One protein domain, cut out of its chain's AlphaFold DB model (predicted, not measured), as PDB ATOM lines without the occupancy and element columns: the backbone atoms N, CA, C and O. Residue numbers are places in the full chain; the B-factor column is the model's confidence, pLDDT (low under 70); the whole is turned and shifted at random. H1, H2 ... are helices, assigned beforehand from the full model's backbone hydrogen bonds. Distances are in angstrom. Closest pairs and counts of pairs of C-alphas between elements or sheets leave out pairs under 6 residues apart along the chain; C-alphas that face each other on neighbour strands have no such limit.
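Overview. This is residues 24 to 117 of the 120 residues of an uncharacterized protein of Myxococcus llanfairpwllgwyngyllgogerychwyrndrobwllllantysiliogogogochensis (UniProt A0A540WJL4). Six short helices cluster into a rounded body, crossing rather than lying side by side, with H1 nearest the middle and H3 packed on it at a slant. H2 and H5 pack together, and H6 runs crosswise to H3, meeting it with its last residues. Two long unnamed stretches, residues 62 to 74 and 82 to 97, lie before and after H4. The printed part has 94 residues with six named helices, H1 to H6 in chain order, and no named strand; the class is all helix. It is compact, with a radius of gyration of the C-alphas of 11.7 A and spans of 31 by 25 by 24 A.

Arrangement. H1, residues 24 to 36, touches H3, residues 53 to 61, closest at the C-alphas of Cys 35 and Cys 53, 5.5 A apart; they run opposite ways at a tilt of 36 degrees, only just steep. H2, residues 43 to 47, touches H5, residues 98 to 107, with the closest C-alphas, of Val 43 and Ala 102, 7.2 A apart. H3 touches H6, residues 109 to 115, about perpendicular at 79 degrees, closest at the C-alphas of Thr 61 and Phe 115, 6.2 A. H4, residues 75 to 81, only just touches H6, with 3 pairs of C-alphas within 8 A. H3 and H5 are apart. In H1 to H6 every O i to N i+4 pair is within hydrogen-bond range.

Along the chain. H1 begins at C-alpha 24 (-19.393, -4.176, -16.091) and is 18.2 A long; H3 is 12.1 A and H5 14.0 A. H6 ends at C-alpha 115 (-21.888, -1.395, -3.277).

Size, cuts and confidence. The C-alphas farthest apart, of Pro 41 and Asp 67, are 33.0 A apart. The printed part has no cut. The links H3 to H4 and H4 to H5 are long. No printed residue is under 70 in pLDDT.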
ATOM      1  N   ALA A  24     -19.960  -3.064 -16.846       96.62
ATOM      2  CA  ALA A  24     -19.393  -4.176 -16.091       96.62
ATOM      3  C   ALA A  24     -17.906  -3.951 -15.761       96.62
ATOM      4  O   ALA A  24     -17.475  -4.137 -14.624       96.62
ATOM      5  N   ALA A  25     -17.113  -3.482 -16.730       95.12
ATOM      6  CA  ALA A  25     -15.694  -3.204 -16.518       95.12
ATOM      7  C   ALA A  25     -15.469  -2.019 -15.570       95.12
ATOM      8  O   ALA A  25     -14.588  -2.087 -14.714       95.12
ATOM      9  N   VAL A  26     -16.278  -0.959 -15.687       95.12
ATOM     10  CA  VAL A  26     -16.217   0.191 -14.771       95.12
ATOM     11  C   VAL A  26     -16.551  -0.242 -13.347       95.12
ATOM     12  O   VAL A  26     -15.820   0.102 -12.422       95.12
ATOM     13  N   CYS A  27     -17.614  -1.025 -13.163       96.94
ATOM     14  CA  CYS A  27     -17.996  -1.487 -11.837       96.94
ATOM     15  C   CYS A  27     -16.935  -2.407 -11.217       96.94
ATOM     16  O   CYS A  27     -16.557  -2.217 -10.062       96.94
ATOM     17  N   ARG A  28     -16.400  -3.363 -11.988       96.62
ATOM     18  CA  ARG A  28     -15.336  -4.267 -11.521       96.62
ATOM     19  C   ARG A  28     -14.066  -3.524 -11.111       96.62
ATOM     20  O   ARG A  28     -13.451  -3.908 -10.122       96.62
ATOM     21  N   ASP A  29     -13.689  -2.462 -11.824       95.69
ATOM     22  CA  ASP A  29     -12.547  -1.623 -11.433       95.69
ATOM     23  C   ASP A  29     -12.782  -0.947 -10.073       95.69
ATOM     24  O   ASP A  29     -11.901  -0.981  -9.213       95.69
ATOM     25  N   VAL A  30     -13.983  -0.408  -9.836       96.50
ATOM     26  CA  VAL A  30     -14.331   0.183  -8.534       96.50
ATOM     27  C   VAL A  30     -14.309  -0.877  -7.431       96.50
ATOM     28  O   VAL A  30     -13.691  -0.646  -6.394       96.50
ATOM     29  N   VAL A  31     -14.904  -2.053  -7.665       96.88
ATOM     30  CA  VAL A  31     -14.862  -3.182  -6.718       96.88
ATOM     31  C   VAL A  31     -13.426  -3.547  -6.363       96.88
ATOM     32  O   VAL A  31     -13.092  -3.598  -5.181       96.88
ATOM     33  N   ASN A  32     -12.565  -3.743  -7.365       96.00
ATOM     34  CA  ASN A  32     -11.170  -4.100  -7.131       96.00
ATOM     35  C   ASN A  32     -10.470  -3.044  -6.256       96.00
ATOM     36  O   ASN A  32      -9.897  -3.369  -5.222       96.00
ATOM     37  N   ARG A  33     -10.606  -1.755  -6.586       95.81
ATOM     38  CA  ARG A  33      -9.981  -0.653  -5.828       95.81
ATOM     39  C   ARG A  33     -10.479  -0.550  -4.383       95.81
ATOM     40  O   ARG A  33      -9.690  -0.285  -3.472       95.81
ATOM     41  N   LEU A  34     -11.773  -0.769  -4.156       95.56
ATOM     42  CA  LEU A  34     -12.334  -0.823  -2.804       95.56
ATOM     43  C   LEU A  34     -11.772  -2.019  -2.022       95.56
ATOM     44  O   LEU A  34     -11.441  -1.884  -0.845       95.56
ATOM     45  N   CYS A  35     -11.584  -3.163  -2.675       95.81
ATOM     46  CA  CYS A  35     -11.064  -4.366  -2.035       95.81
ATOM     47  C   CYS A  35      -9.556  -4.328  -1.772       95.81
ATOM     48  O   CYS A  35      -9.126  -4.749  -0.693       95.81
ATOM     49  N   GLU A  36      -8.772  -3.722  -2.666       94.81
ATOM     50  CA  GLU A  36      -7.353  -3.410  -2.440       94.81
ATOM     51  C   GLU A  36      -7.161  -2.481  -1.226       94.81
ATOM     52  O   GLU A  36      -6.113  -2.496  -0.582       94.81
ATOM     53  N   THR A  37      -8.193  -1.710  -0.865       94.75
ATOM     54  CA  THR A  37      -8.191  -0.797   0.288       94.75
ATOM     55  C   THR A  37      -9.052  -1.275   1.455       94.75
ATOM     56  O   THR A  37      -9.284  -0.522   2.398       94.75
ATOM     57  N   SER A  38      -9.474  -2.542   1.470       93.50
ATOM     58  CA  SER A  38     -10.322  -3.095   2.541       93.50
ATOM     59  C   SER A  38      -9.668  -3.062   3.932       93.50
ATOM     60  O   SER A  38     -10.366  -2.979   4.940       93.50
ATOM     61  N   ALA A  39      -8.332  -3.051   3.998       92.50
ATOM     62  CA  ALA A  39      -7.571  -2.884   5.239       92.50
ATOM     63  C   ALA A  39      -7.547  -1.436   5.769       92.50
ATOM     64  O   ALA A  39      -7.098  -1.199   6.893       92.50
ATOM     65  N   CYS A  40      -7.994  -0.456   4.979       94.06
ATOM     66  CA  CYS A  40      -8.076   0.930   5.418       94.06
ATOM     67  C   CYS A  40      -9.190   1.117   6.462       94.06
ATOM     68  O   CYS A  40     -10.251   0.494   6.354       94.06
ATOM     69  N   PRO A  41      -8.997   2.012   7.451       90.75
ATOM     70  CA  PRO A  41      -9.994   2.260   8.486       90.75
ATOM     71  C   PRO A  41     -11.370   2.598   7.902       90.75
ATOM     72  O   PRO A  41     -11.499   3.495   7.071       90.75
ATOM     73  N   GLY A  42     -12.397   1.874   8.349       86.25
ATOM     74  CA  GLY A  42     -13.792   2.115   7.983       86.25
ATOM     75  C   GLY A  42     -14.231   1.575   6.618       86.25
ATOM     76  O   GLY A  42     -15.434   1.534   6.393       86.25
ATOM     77  N   VAL A  43     -13.335   1.123   5.729       92.38
ATOM     78  CA  VAL A  43     -13.738   0.601   4.404       92.38
ATOM     79  C   VAL A  43     -14.475  -0.731   4.541       92.38
ATOM     80  O   VAL A  43     -15.617  -0.851   4.103       92.38
ATOM     81  N   ALA A  44     -13.852  -1.717   5.197       92.75
ATOM     82  CA  ALA A  44     -14.461  -3.032   5.397       92.75
ATOM     83  C   ALA A  44     -15.767  -2.965   6.205       92.75
ATOM     84  O   ALA A  44     -16.727  -3.664   5.890       92.75
ATOM     85  N   GLU A  45     -15.811  -2.094   7.216       93.19
ATOM     86  CA  GLU A  45     -16.991  -1.891   8.059       93.19
ATOM     87  C   GLU A  45     -18.141  -1.255   7.271       93.19
ATOM     88  O   GLU A  45     -19.249  -1.786   7.272       93.19
ATOM     89  N   GLN A  46     -17.878  -0.165   6.541       93.50
ATOM     90  CA  GLN A  46     -18.916   0.530   5.775       93.50
ATOM     91  C   GLN A  46     -19.452  -0.314   4.618       93.50
ATOM     92  O   GLN A  46     -20.649  -0.271   4.347       93.50
ATOM     93  N   LEU A  47     -18.598  -1.098   3.956       94.94
ATOM     94  CA  LEU A  47     -19.013  -1.986   2.866       94.94
ATOM     95  C   LEU A  47     -19.511  -3.356   3.357       94.94
ATOM     96  O   LEU A  47     -20.010  -4.150   2.557       94.94
ATOM     97  N   ALA A  48     -19.403  -3.643   4.659       94.00
ATOM     98  CA  ALA A  48     -19.717  -4.938   5.262       94.00
ATOM     99  C   ALA A  48     -19.068  -6.111   4.496       94.00
ATOM    100  O   ALA A  48     -19.760  -7.031   4.039       94.00
ATOM    101  N   VAL A  49     -17.745  -6.035   4.314       94.44
ATOM    102  CA  VAL A  49     -16.920  -7.020   3.591       94.44
ATOM    103  C   VAL A  49     -15.814  -7.592   4.475       94.44
ATOM    104  O   VAL A  49     -15.358  -6.953   5.421       94.44
ATOM    105  N   ASP A  50     -15.363  -8.801   4.140       92.19
ATOM    106  CA  ASP A  50     -14.253  -9.491   4.799       92.19
ATOM    107  C   ASP A  50     -13.145  -9.860   3.787       92.19
ATOM    108  O   ASP A  50     -12.987  -9.223   2.743       92.19
ATOM    109  N   THR A  51     -12.373 -10.912   4.074       90.56
ATOM    110  CA  THR A  51     -11.354 -11.486   3.172       90.56
ATOM    111  C   THR A  51     -11.856 -11.851   1.766       90.56
ATOM    112  O   THR A  51     -11.046 -12.023   0.860       90.56
ATOM    113  N   ARG A  52     -13.173 -11.965   1.557       94.75
ATOM    114  CA  ARG A  52     -13.838 -12.239   0.274       94.75
ATOM    115  C   ARG A  52     -14.466 -10.981  -0.327       94.75
ATOM    116  O   ARG A  52     -15.528 -11.067  -0.944       94.75
ATOM    117  N   CYS A  53     -13.840  -9.822  -0.127       96.50
ATOM    118  CA  CYS A  53     -14.369  -8.529  -0.551       96.50
ATOM    119  C   CYS A  53     -14.855  -8.525  -2.007       96.50
ATOM    120  O   CYS A  53     -16.026  -8.236  -2.242       96.50
ATOM    121  N   GLU A  54     -14.017  -8.921  -2.971       96.50
ATOM    122  CA  GLU A  54     -14.400  -8.866  -4.389       96.50
ATOM    123  C   GLU A  54     -15.594  -9.769  -4.687       96.50
ATOM    124  O   GLU A  54     -16.583  -9.312  -5.248       96.50
ATOM    125  N   ALA A  55     -15.543 -11.031  -4.251       97.25
ATOM    126  CA  ALA A  55     -16.643 -11.973  -4.453       97.25
ATOM    127  C   ALA A  55     -17.954 -11.438  -3.854       97.25
ATOM    128  O   ALA A  55     -18.992 -11.478  -4.511       97.25
ATOM    129  N   THR A  56     -17.881 -10.867  -2.648       97.31
ATOM    130  CA  THR A  56     -19.031 -10.283  -1.946       97.31
ATOM    131  C   THR A  56     -19.618  -9.103  -2.716       97.31
ATOM    132  O   THR A  56     -20.828  -9.045  -2.929       97.31
ATOM    133  N   LEU A  57     -18.780  -8.157  -3.152       97.19
ATOM    134  CA  LEU A  57     -19.251  -6.969  -3.860       97.19
ATOM    135  C   LEU A  57     -19.777  -7.311  -5.257       97.19
ATOM    136  O   LEU A  57     -20.809  -6.775  -5.654       97.19
ATOM    137  N   LEU A  58     -19.128  -8.222  -5.990       97.00
ATOM    138  CA  LEU A  58     -19.579  -8.645  -7.322       97.00
ATOM    139  C   LEU A  58     -20.925  -9.372  -7.274       97.00
ATOM    140  O   LEU A  58     -21.768  -9.126  -8.136       97.00
ATOM    141  N   GLU A  59     -21.133 -10.236  -6.278       96.00
ATOM    142  CA  GLU A  59     -22.407 -10.933  -6.078       96.00
ATOM    143  C   GLU A  59     -23.527  -9.948  -5.724       96.00
ATOM    144  O   GLU A  59     -24.595  -9.992  -6.332       96.00
ATOM    145  N   ARG A  60     -23.271  -9.013  -4.798       94.94
ATOM    146  CA  ARG A  60     -24.265  -8.016  -4.358       94.94
ATOM    147  C   ARG A  60     -24.689  -7.053  -5.462       94.94
ATOM    148  O   ARG A  60     -25.857  -6.693  -5.546       94.94
ATOM    149  N   THR A  61     -23.738  -6.614  -6.278       95.00
ATOM    150  CA  THR A  61     -23.968  -5.581  -7.302       95.00
ATOM    151  C   THR A  61     -24.356  -6.152  -8.663       95.00
ATOM    152  O   THR A  61     -24.863  -5.423  -9.510       95.00
ATOM    153  N   GLY A  62     -24.091  -7.439  -8.911       95.31
ATOM    154  CA  GLY A  62     -24.236  -8.049 -10.234       95.31
ATOM    155  C   GLY A  62     -23.105  -7.702 -11.208       95.31
ATOM    156  O   GLY A  62     -23.134  -8.139 -12.359       95.31
ATOM    157  N   CYS A  63     -22.072  -6.977 -10.766       95.31
ATOM    158  CA  CYS A  63     -20.975  -6.514 -11.623       95.31
ATOM    159  C   CYS A  63     -20.070  -7.631 -12.167       95.31
ATOM    160  O   CYS A  63     -19.216  -7.394 -13.023       95.31
ATOM    161  N   GLY A  64     -20.259  -8.868 -11.700       95.12
ATOM    162  CA  GLY A  64     -19.647 -10.050 -12.306       95.12
ATOM    163  C   GLY A  64     -20.205 -10.400 -13.693       95.12
ATOM    164  O   GLY A  64     -19.539 -11.118 -14.433       95.12
ATOM    165  N   SER A  65     -21.389  -9.899 -14.062       96.38
ATOM    166  CA  SER A  65     -22.014 -10.159 -15.365       96.38
ATOM    167  C   SER A  65     -21.487  -9.224 -16.454       96.38
ATOM    168  O   SER A  65     -21.380  -8.020 -16.234       96.38
ATOM    169  N   GLU A  66     -21.221  -9.749 -17.653       94.50
ATOM    170  CA  GLU A  66     -20.876  -8.927 -18.826       94.50
ATOM    171  C   GLU A  66     -22.051  -8.060 -19.307       94.50
ATOM    172  O   GLU A  66     -21.826  -6.986 -19.858       94.50
ATOM    173  N   ASP A  67     -23.289  -8.484 -19.035       95.31
ATOM    174  CA  ASP A  67     -24.513  -7.748 -19.384       95.31
ATOM    175  C   ASP A  67     -24.911  -6.713 -18.314       95.31
ATOM    176  O   ASP A  67     -25.984  -6.110 -18.392       95.31
ATOM    177  N   PHE A  68     -24.088  -6.527 -17.274       96.31
ATOM    178  CA  PHE A  68     -24.350  -5.532 -16.239       96.31
ATOM    179  C   PHE A  68     -24.441  -4.129 -16.850       96.31
ATOM    180  O   PHE A  68     -23.563  -3.709 -17.607       96.31
ATOM    181  N   THR A  69     -25.471  -3.383 -16.450       96.62
ATOM    182  CA  THR A  69     -25.628  -1.968 -16.778       96.62
ATOM    183  C   THR A  69     -26.030  -1.173 -15.546       96.62
ATOM    184  O   THR A  69     -26.822  -1.636 -14.718       96.62
ATOM    185  N   PHE A  70     -25.482   0.032 -15.421       95.50
ATOM    186  CA  PHE A  70     -25.876   0.947 -14.362       95.50
ATOM    187  C   PHE A  70     -27.289   1.474 -14.616       95.50
ATOM    188  O   PHE A  70     -27.631   1.900 -15.717       95.50
ATOM    189  N   SER A  71     -28.109   1.478 -13.570       92.94
ATOM    190  CA  SER A  71     -29.449   2.073 -13.592       92.94
ATOM    191  C   SER A  71     -29.577   3.094 -12.472       92.94
ATOM    192  O   SER A  71     -29.669   4.292 -12.735       92.94
ATOM    193  N   VAL A  72     -29.503   2.630 -11.227       92.56
ATOM    194  CA  VAL A  72     -29.390   3.474 -10.039       92.56
ATOM    195  C   VAL A  72     -28.285   2.904  -9.143       92.56
ATOM    196  O   VAL A  72     -28.433   1.773  -8.674       92.56
ATOM    197  N   PRO A  73     -27.183   3.645  -8.909       94.50
ATOM    198  CA  PRO A  73     -26.819   4.942  -9.503       94.50
ATOM    199  C   PRO A  73     -26.565   4.851 -11.021       94.50
ATOM    200  O   PRO A  73     -26.361   3.761 -11.557       94.50
ATOM    201  N   THR A  74     -26.567   5.993 -11.720       96.62
ATOM    202  CA  THR A  74     -26.232   6.033 -13.155       96.62
ATOM    203  C   THR A  74     -24.733   5.849 -13.386       96.62
ATOM    204  O   THR A  74     -23.914   6.082 -12.492       96.62
ATOM    205  N   ARG A  75     -24.356   5.484 -14.616       96.69
ATOM    206  CA  ARG A  75     -22.951   5.356 -15.022       96.69
ATOM    207  C   ARG A  75     -22.169   6.639 -14.752       96.69
ATOM    208  O   ARG A  75     -21.096   6.579 -14.161       96.69
ATOM    209  N   GLU A  76     -22.698   7.790 -15.152       97.44
ATOM    210  CA  GLU A  76     -22.051   9.098 -14.983       97.44
ATOM    211  C   GLU A  76     -21.789   9.378 -13.506       97.44
ATOM    212  O   GLU A  76     -20.683   9.763 -13.132       97.44
ATOM    213  N   ARG A  77     -22.771   9.077 -12.648       97.50
ATOM    214  CA  ARG A  77     -22.628   9.240 -11.205       97.50
ATOM    215  C   ARG A  77     -21.508   8.367 -10.641       97.50
ATOM    216  O   ARG A  77     -20.703   8.848  -9.847       97.50
ATOM    217  N   VAL A  78     -21.406   7.110 -11.076       97.25
ATOM    218  CA  VAL A  78     -20.309   6.215 -10.671       97.25
ATOM    219  C   VAL A  78     -18.958   6.708 -11.196       97.25
ATOM    220  O   VAL A  78     -17.965   6.666 -10.468       97.25
ATOM    221  N   LEU A  79     -18.903   7.207 -12.432       96.56
ATOM    222  CA  LEU A  79     -17.685   7.755 -13.034       96.56
ATOM    223  C   LEU A  79     -17.195   9.021 -12.320       96.56
ATOM    224  O   LEU A  79     -15.988   9.172 -12.143       96.56
ATOM    225  N   ASP A  80     -18.096   9.887 -11.871       97.38
ATOM    226  CA  ASP A  80     -17.738  11.052 -11.059       97.38
ATOM    227  C   ASP A  80     -17.225  10.612  -9.685       97.38
ATOM    228  O   ASP A  80     -16.189  11.076  -9.201       97.38
ATOM    229  N   CYS A  81     -17.909   9.643  -9.080       97.56
ATOM    230  CA  CYS A  81     -17.554   9.124  -7.771       97.56
ATOM    231  C   CYS A  81     -16.235   8.365  -7.753       97.56
ATOM    232  O   CYS A  81     -15.523   8.430  -6.757       97.56
ATOM    233  N   ARG A  82     -15.845   7.691  -8.842       95.50
ATOM    234  CA  ARG A  82     -14.577   6.945  -8.889       95.50
ATOM    235  C   ARG A  82     -13.340   7.845  -8.934       95.50
ATOM    236  O   ARG A  82     -12.237   7.332  -8.766       95.50
ATOM    237  N   VAL A  83     -13.482   9.151  -9.192       95.88
ATOM    238  CA  VAL A  83     -12.347  10.071  -9.401       95.88
ATOM    239  C   VAL A  83     -11.285   9.990  -8.293       95.88
ATOM    240  O   VAL A  83     -10.105   9.907  -8.641       95.88
ATOM    241  N   PRO A  84     -11.624   9.961  -6.988       95.75
ATOM    242  CA  PRO A  84     -10.634   9.770  -5.932       95.75
ATOM    243  C   PRO A  84      -9.877   8.441  -6.063       95.75
ATOM    244  O   PRO A  84      -8.657   8.424  -5.925       95.75
ATOM    245  N   LEU A  85     -10.569   7.348  -6.402       95.25
ATOM    246  CA  LEU A  85     -10.002   5.994  -6.459       95.25
ATOM    247  C   LEU A  85      -8.974   5.801  -7.586       95.25
ATOM    248  O   LEU A  85      -8.174   4.868  -7.539       95.25
ATOM    249  N   ILE A  86      -8.989   6.661  -8.604       94.75
ATOM    250  CA  ILE A  86      -8.092   6.576  -9.769       94.75
ATOM    251  C   ILE A  86      -6.984   7.637  -9.759       94.75
ATOM    252  O   ILE A  86      -6.269   7.779 -10.752       94.75
ATOM    253  N   ARG A  87      -6.818   8.395  -8.664       93.69
ATOM    254  CA  ARG A  87      -5.813   9.473  -8.572       93.69
ATOM    255  C   ARG A  87      -4.380   8.991  -8.771       93.69
ATOM    256  O   ARG A  87      -3.602   9.666  -9.436       93.69
ATOM    257  N   GLU A  88      -4.071   7.802  -8.267       89.75
ATOM    258  CA  GLU A  88      -2.760   7.157  -8.418       89.75
ATOM    259  C   GLU A  88      -2.562   6.503  -9.801       89.75
ATOM    260  O   GLU A  88      -1.512   5.922 -10.092       89.75
ATOM    261  N   GLY A  89      -3.569   6.595 -10.676       88.38
ATOM    262  CA  GLY A  89      -3.548   6.110 -12.049       88.38
ATOM    263  C   GLY A  89      -4.783   5.288 -12.416       88.38
ATOM    264  O   GLY A  89      -5.428   4.659 -11.579       88.38
ATOM    265  N   THR A  90      -5.079   5.252 -13.714       84.56
ATOM    266  CA  THR A  90      -6.205   4.498 -14.291       84.56
ATOM    267  C   THR A  90      -5.862   3.045 -14.619       84.56
ATOM    268  O   THR A  90      -6.733   2.279 -15.021       84.56
ATOM    269  N   THR A  91      -4.599   2.641 -14.461       83.94
ATOM    270  CA  THR A  91      -4.185   1.247 -14.641       83.94
ATOM    271  C   THR A  91      -4.748   0.383 -13.505       83.94
ATOM    272  O   THR A  91      -4.656   0.797 -12.344       83.94
ATOM    273  N   PRO A  92      -5.299  -0.809 -13.801       73.62
ATOM    274  CA  PRO A  92      -5.660  -1.785 -12.773       73.62
ATOM    275  C   PRO A  92      -4.464  -2.121 -11.868       73.62
ATOM    276  O   PRO A  92      -3.324  -2.143 -12.337       73.62
ATOM    277  N   GLY A  93      -4.703  -2.361 -10.577       73.50
ATOM    278  CA  GLY A  93      -3.648  -2.656  -9.595       73.50
ATOM    279  C   GLY A  93      -2.928  -1.428  -9.026       73.50
ATOM    280  O   GLY A  93      -2.018  -1.564  -8.209       73.50
ATOM    281  N   ARG A  94      -3.296  -0.209  -9.451       88.06
ATOM    282  CA  ARG A  94      -2.899   1.020  -8.751       88.06
ATOM    283  C   ARG A  94      -3.824   1.238  -7.564       88.06
ATOM    284  O   ARG A  94      -4.884   1.844  -7.713       88.06
ATOM    285  N   THR A  95      -3.380   0.762  -6.408       91.88
ATOM    286  CA  THR A  95      -4.127   0.853  -5.156       91.88
ATOM    287  C   THR A  95      -4.333   2.305  -4.720       91.88
ATOM    288  O   THR A  95      -3.349   3.043  -4.605       91.88
ATOM    289  N   PRO A  96      -5.586   2.732  -4.472       95.19
ATOM    290  CA  PRO A  96      -5.873   4.043  -3.901       95.19
ATOM    291  C   PRO A  96      -5.253   4.215  -2.512       95.19
ATOM    292  O   PRO A  96      -5.023   3.249  -1.782       95.19
ATOM    293  N   THR A  97      -5.053   5.463  -2.087       96.25
ATOM    294  CA  THR A  97      -4.733   5.720  -0.679       96.25
ATOM    295  C   THR A  97      -5.973   5.516   0.197       96.25
ATOM    296  O   THR A  97      -7.104   5.699  -0.256       96.25
ATOM    297  N   CYS A  98      -5.789   5.242   1.494       96.31
ATOM    298  CA  CYS A  98      -6.920   5.185   2.428       96.31
ATOM    299  C   CYS A  98      -7.730   6.492   2.462       96.31
ATOM    300  O   CYS A  98      -8.939   6.462   2.674       96.31
ATOM    301  N   GLY A  99      -7.080   7.640   2.235       97.00
ATOM    302  CA  GLY A  99      -7.759   8.932   2.147       97.00
ATOM    303  C   GLY A  99      -8.644   9.056   0.906       97.00
ATOM    304  O   GLY A  99      -9.674   9.719   0.962       97.00
ATOM    305  N   ASP A 100      -8.280   8.410  -0.201       96.88
ATOM    306  CA  ASP A 100      -9.093   8.412  -1.417       96.88
ATOM    307  C   ASP A 100     -10.302   7.489  -1.296       96.88
ATOM    308  O   ASP A 100     -11.408   7.902  -1.643       96.88
ATOM    309  N   SER A 101     -10.128   6.296  -0.723       96.56
ATOM    310  CA  SER A 101     -11.256   5.408  -0.416       96.56
ATOM    311  C   SER A 101     -12.208   6.039   0.598       96.56
ATOM    312  O   SER A 101     -13.418   5.985   0.416       96.56
ATOM    313  N   ALA A 102     -11.687   6.716   1.627       96.19
ATOM    314  CA  ALA A 102     -12.526   7.448   2.575       96.19
ATOM    315  C   ALA A 102     -13.327   8.571   1.895       96.19
ATOM    316  O   ALA A 102     -14.517   8.710   2.166       96.19
ATOM    317  N   ARG A 103     -12.714   9.343   0.983       95.81
ATOM    318  CA  ARG A 103     -13.432  10.364   0.194       95.81
ATOM    319  C   ARG A 103     -14.526   9.750  -0.665       95.81
ATOM    320  O   ARG A 103     -15.630  10.268  -0.662       95.81
ATOM    321  N   PHE A 104     -14.249   8.642  -1.351       96.56
ATOM    322  CA  PHE A 104     -15.271   7.920  -2.110       96.56
ATOM    323  C   PHE A 104     -16.472   7.559  -1.224       96.56
ATOM    324  O   PHE A 104     -17.606   7.870  -1.574       96.56
ATOM    325  N   LEU A 105     -16.221   6.960  -0.058       95.69
ATOM    326  CA  LEU A 105     -17.288   6.513   0.842       95.69
ATOM    327  C   LEU A 105     -18.117   7.678   1.410       95.69
ATOM    328  O   LEU A 105     -19.328   7.552   1.575       95.69
ATOM    329  N   VAL A 106     -17.477   8.817   1.689       95.25
ATOM    330  CA  VAL A 106     -18.128   9.998   2.280       95.25
ATOM    331  C   VAL A 106     -18.838  10.859   1.232       95.25
ATOM    332  O   VAL A 106     -19.979  11.268   1.446       95.25
ATOM    333  N   ASP A 107     -18.187  11.133   0.104       96.38
ATOM    334  CA  ASP A 107     -18.674  12.079  -0.909       96.38
ATOM    335  C   ASP A 107     -19.688  11.427  -1.873       96.38
ATOM    336  O   ASP A 107     -20.430  12.117  -2.584       96.38
ATOM    337  N   CYS A 108     -19.745  10.090  -1.888       96.69
ATOM    338  CA  CYS A 108     -20.624   9.302  -2.748       96.69
ATOM    339  C   CYS A 108     -21.446   8.265  -1.971       96.69
ATOM    340  O   CYS A 108     -21.284   7.055  -2.176       96.69
ATOM    341  N   PRO A 109     -22.354   8.715  -1.087       95.12
ATOM    342  CA  PRO A 109     -23.149   7.822  -0.253       95.12
ATOM    343  C   PRO A 109     -24.099   6.943  -1.074       95.12
ATOM    344  O   PRO A 109     -24.224   5.766  -0.778       95.12
ATOM    345  N   ASP A 110     -24.701   7.463  -2.144       95.56
ATOM    346  CA  ASP A 110     -25.589   6.721  -3.051       95.56
ATOM    347  C   ASP A 110     -24.867   5.563  -3.759       95.56
ATOM    348  O   ASP A 110     -25.357   4.434  -3.807       95.56
ATOM    349  N   VAL A 111     -23.653   5.822  -4.250       96.56
ATOM    350  CA  VAL A 111     -22.813   4.795  -4.880       96.56
ATOM    351  C   VAL A 111     -22.306   3.795  -3.839       96.56
ATOM    352  O   VAL A 111     -22.240   2.596  -4.105       96.56
ATOM    353  N   THR A 112     -21.995   4.258  -2.630       96.12
ATOM    354  CA  THR A 112     -21.609   3.381  -1.516       96.12
ATOM    355  C   THR A 112     -22.757   2.456  -1.107       96.12
ATOM    356  O   THR A 112     -22.533   1.259  -0.938       96.12
ATOM    357  N   THR A 113     -23.989   2.965  -1.021       95.50
ATOM    358  CA  THR A 113     -25.207   2.174  -0.770       95.50
ATOM    359  C   THR A 113     -25.401   1.096  -1.835       95.50
ATOM    360  O   THR A 113     -25.645  -0.063  -1.496       95.50
ATOM    361  N   PHE A 114     -25.168   1.425  -3.111       96.06
ATOM    362  CA  PHE A 114     -25.167   0.432  -4.187       96.06
ATOM    363  C   PHE A 114     -24.147  -0.692  -3.948       96.06
ATOM    364  O   PHE A 114     -24.502  -1.868  -4.025       96.06
ATOM    365  N   PHE A 115     -22.901  -0.371  -3.579       96.12
ATOM    366  CA  PHE A 115     -21.888  -1.395  -3.277       96.12
ATOM    367  C   PHE A 115     -22.191  -2.204  -2.008       96.12
ATOM    368  O   PHE A 115     -21.746  -3.346  -1.878       96.12
ATOM    369  N   ARG A 116     -23.007  -1.675  -1.095       94.56
ATOM    370  CA  ARG A 116     -23.536  -2.440   0.042       94.56
ATOM    371  C   ARG A 116     -24.641  -3.428  -0.355       94.56
ATOM    372  O   ARG A 116     -24.991  -4.275   0.464       94.56
ATOM    373  N   GLY A 117     -25.143  -3.379  -1.593       89.12
ATOM    374  CA  GLY A 117     -26.282  -4.183  -2.049       89.12
ATOM    375  C   GLY A 117     -27.617  -3.696  -1.483       89.12
ATOM    376  O   GLY A 117     -28.580  -4.458  -1.412       89.12
TER     377      GLY A 117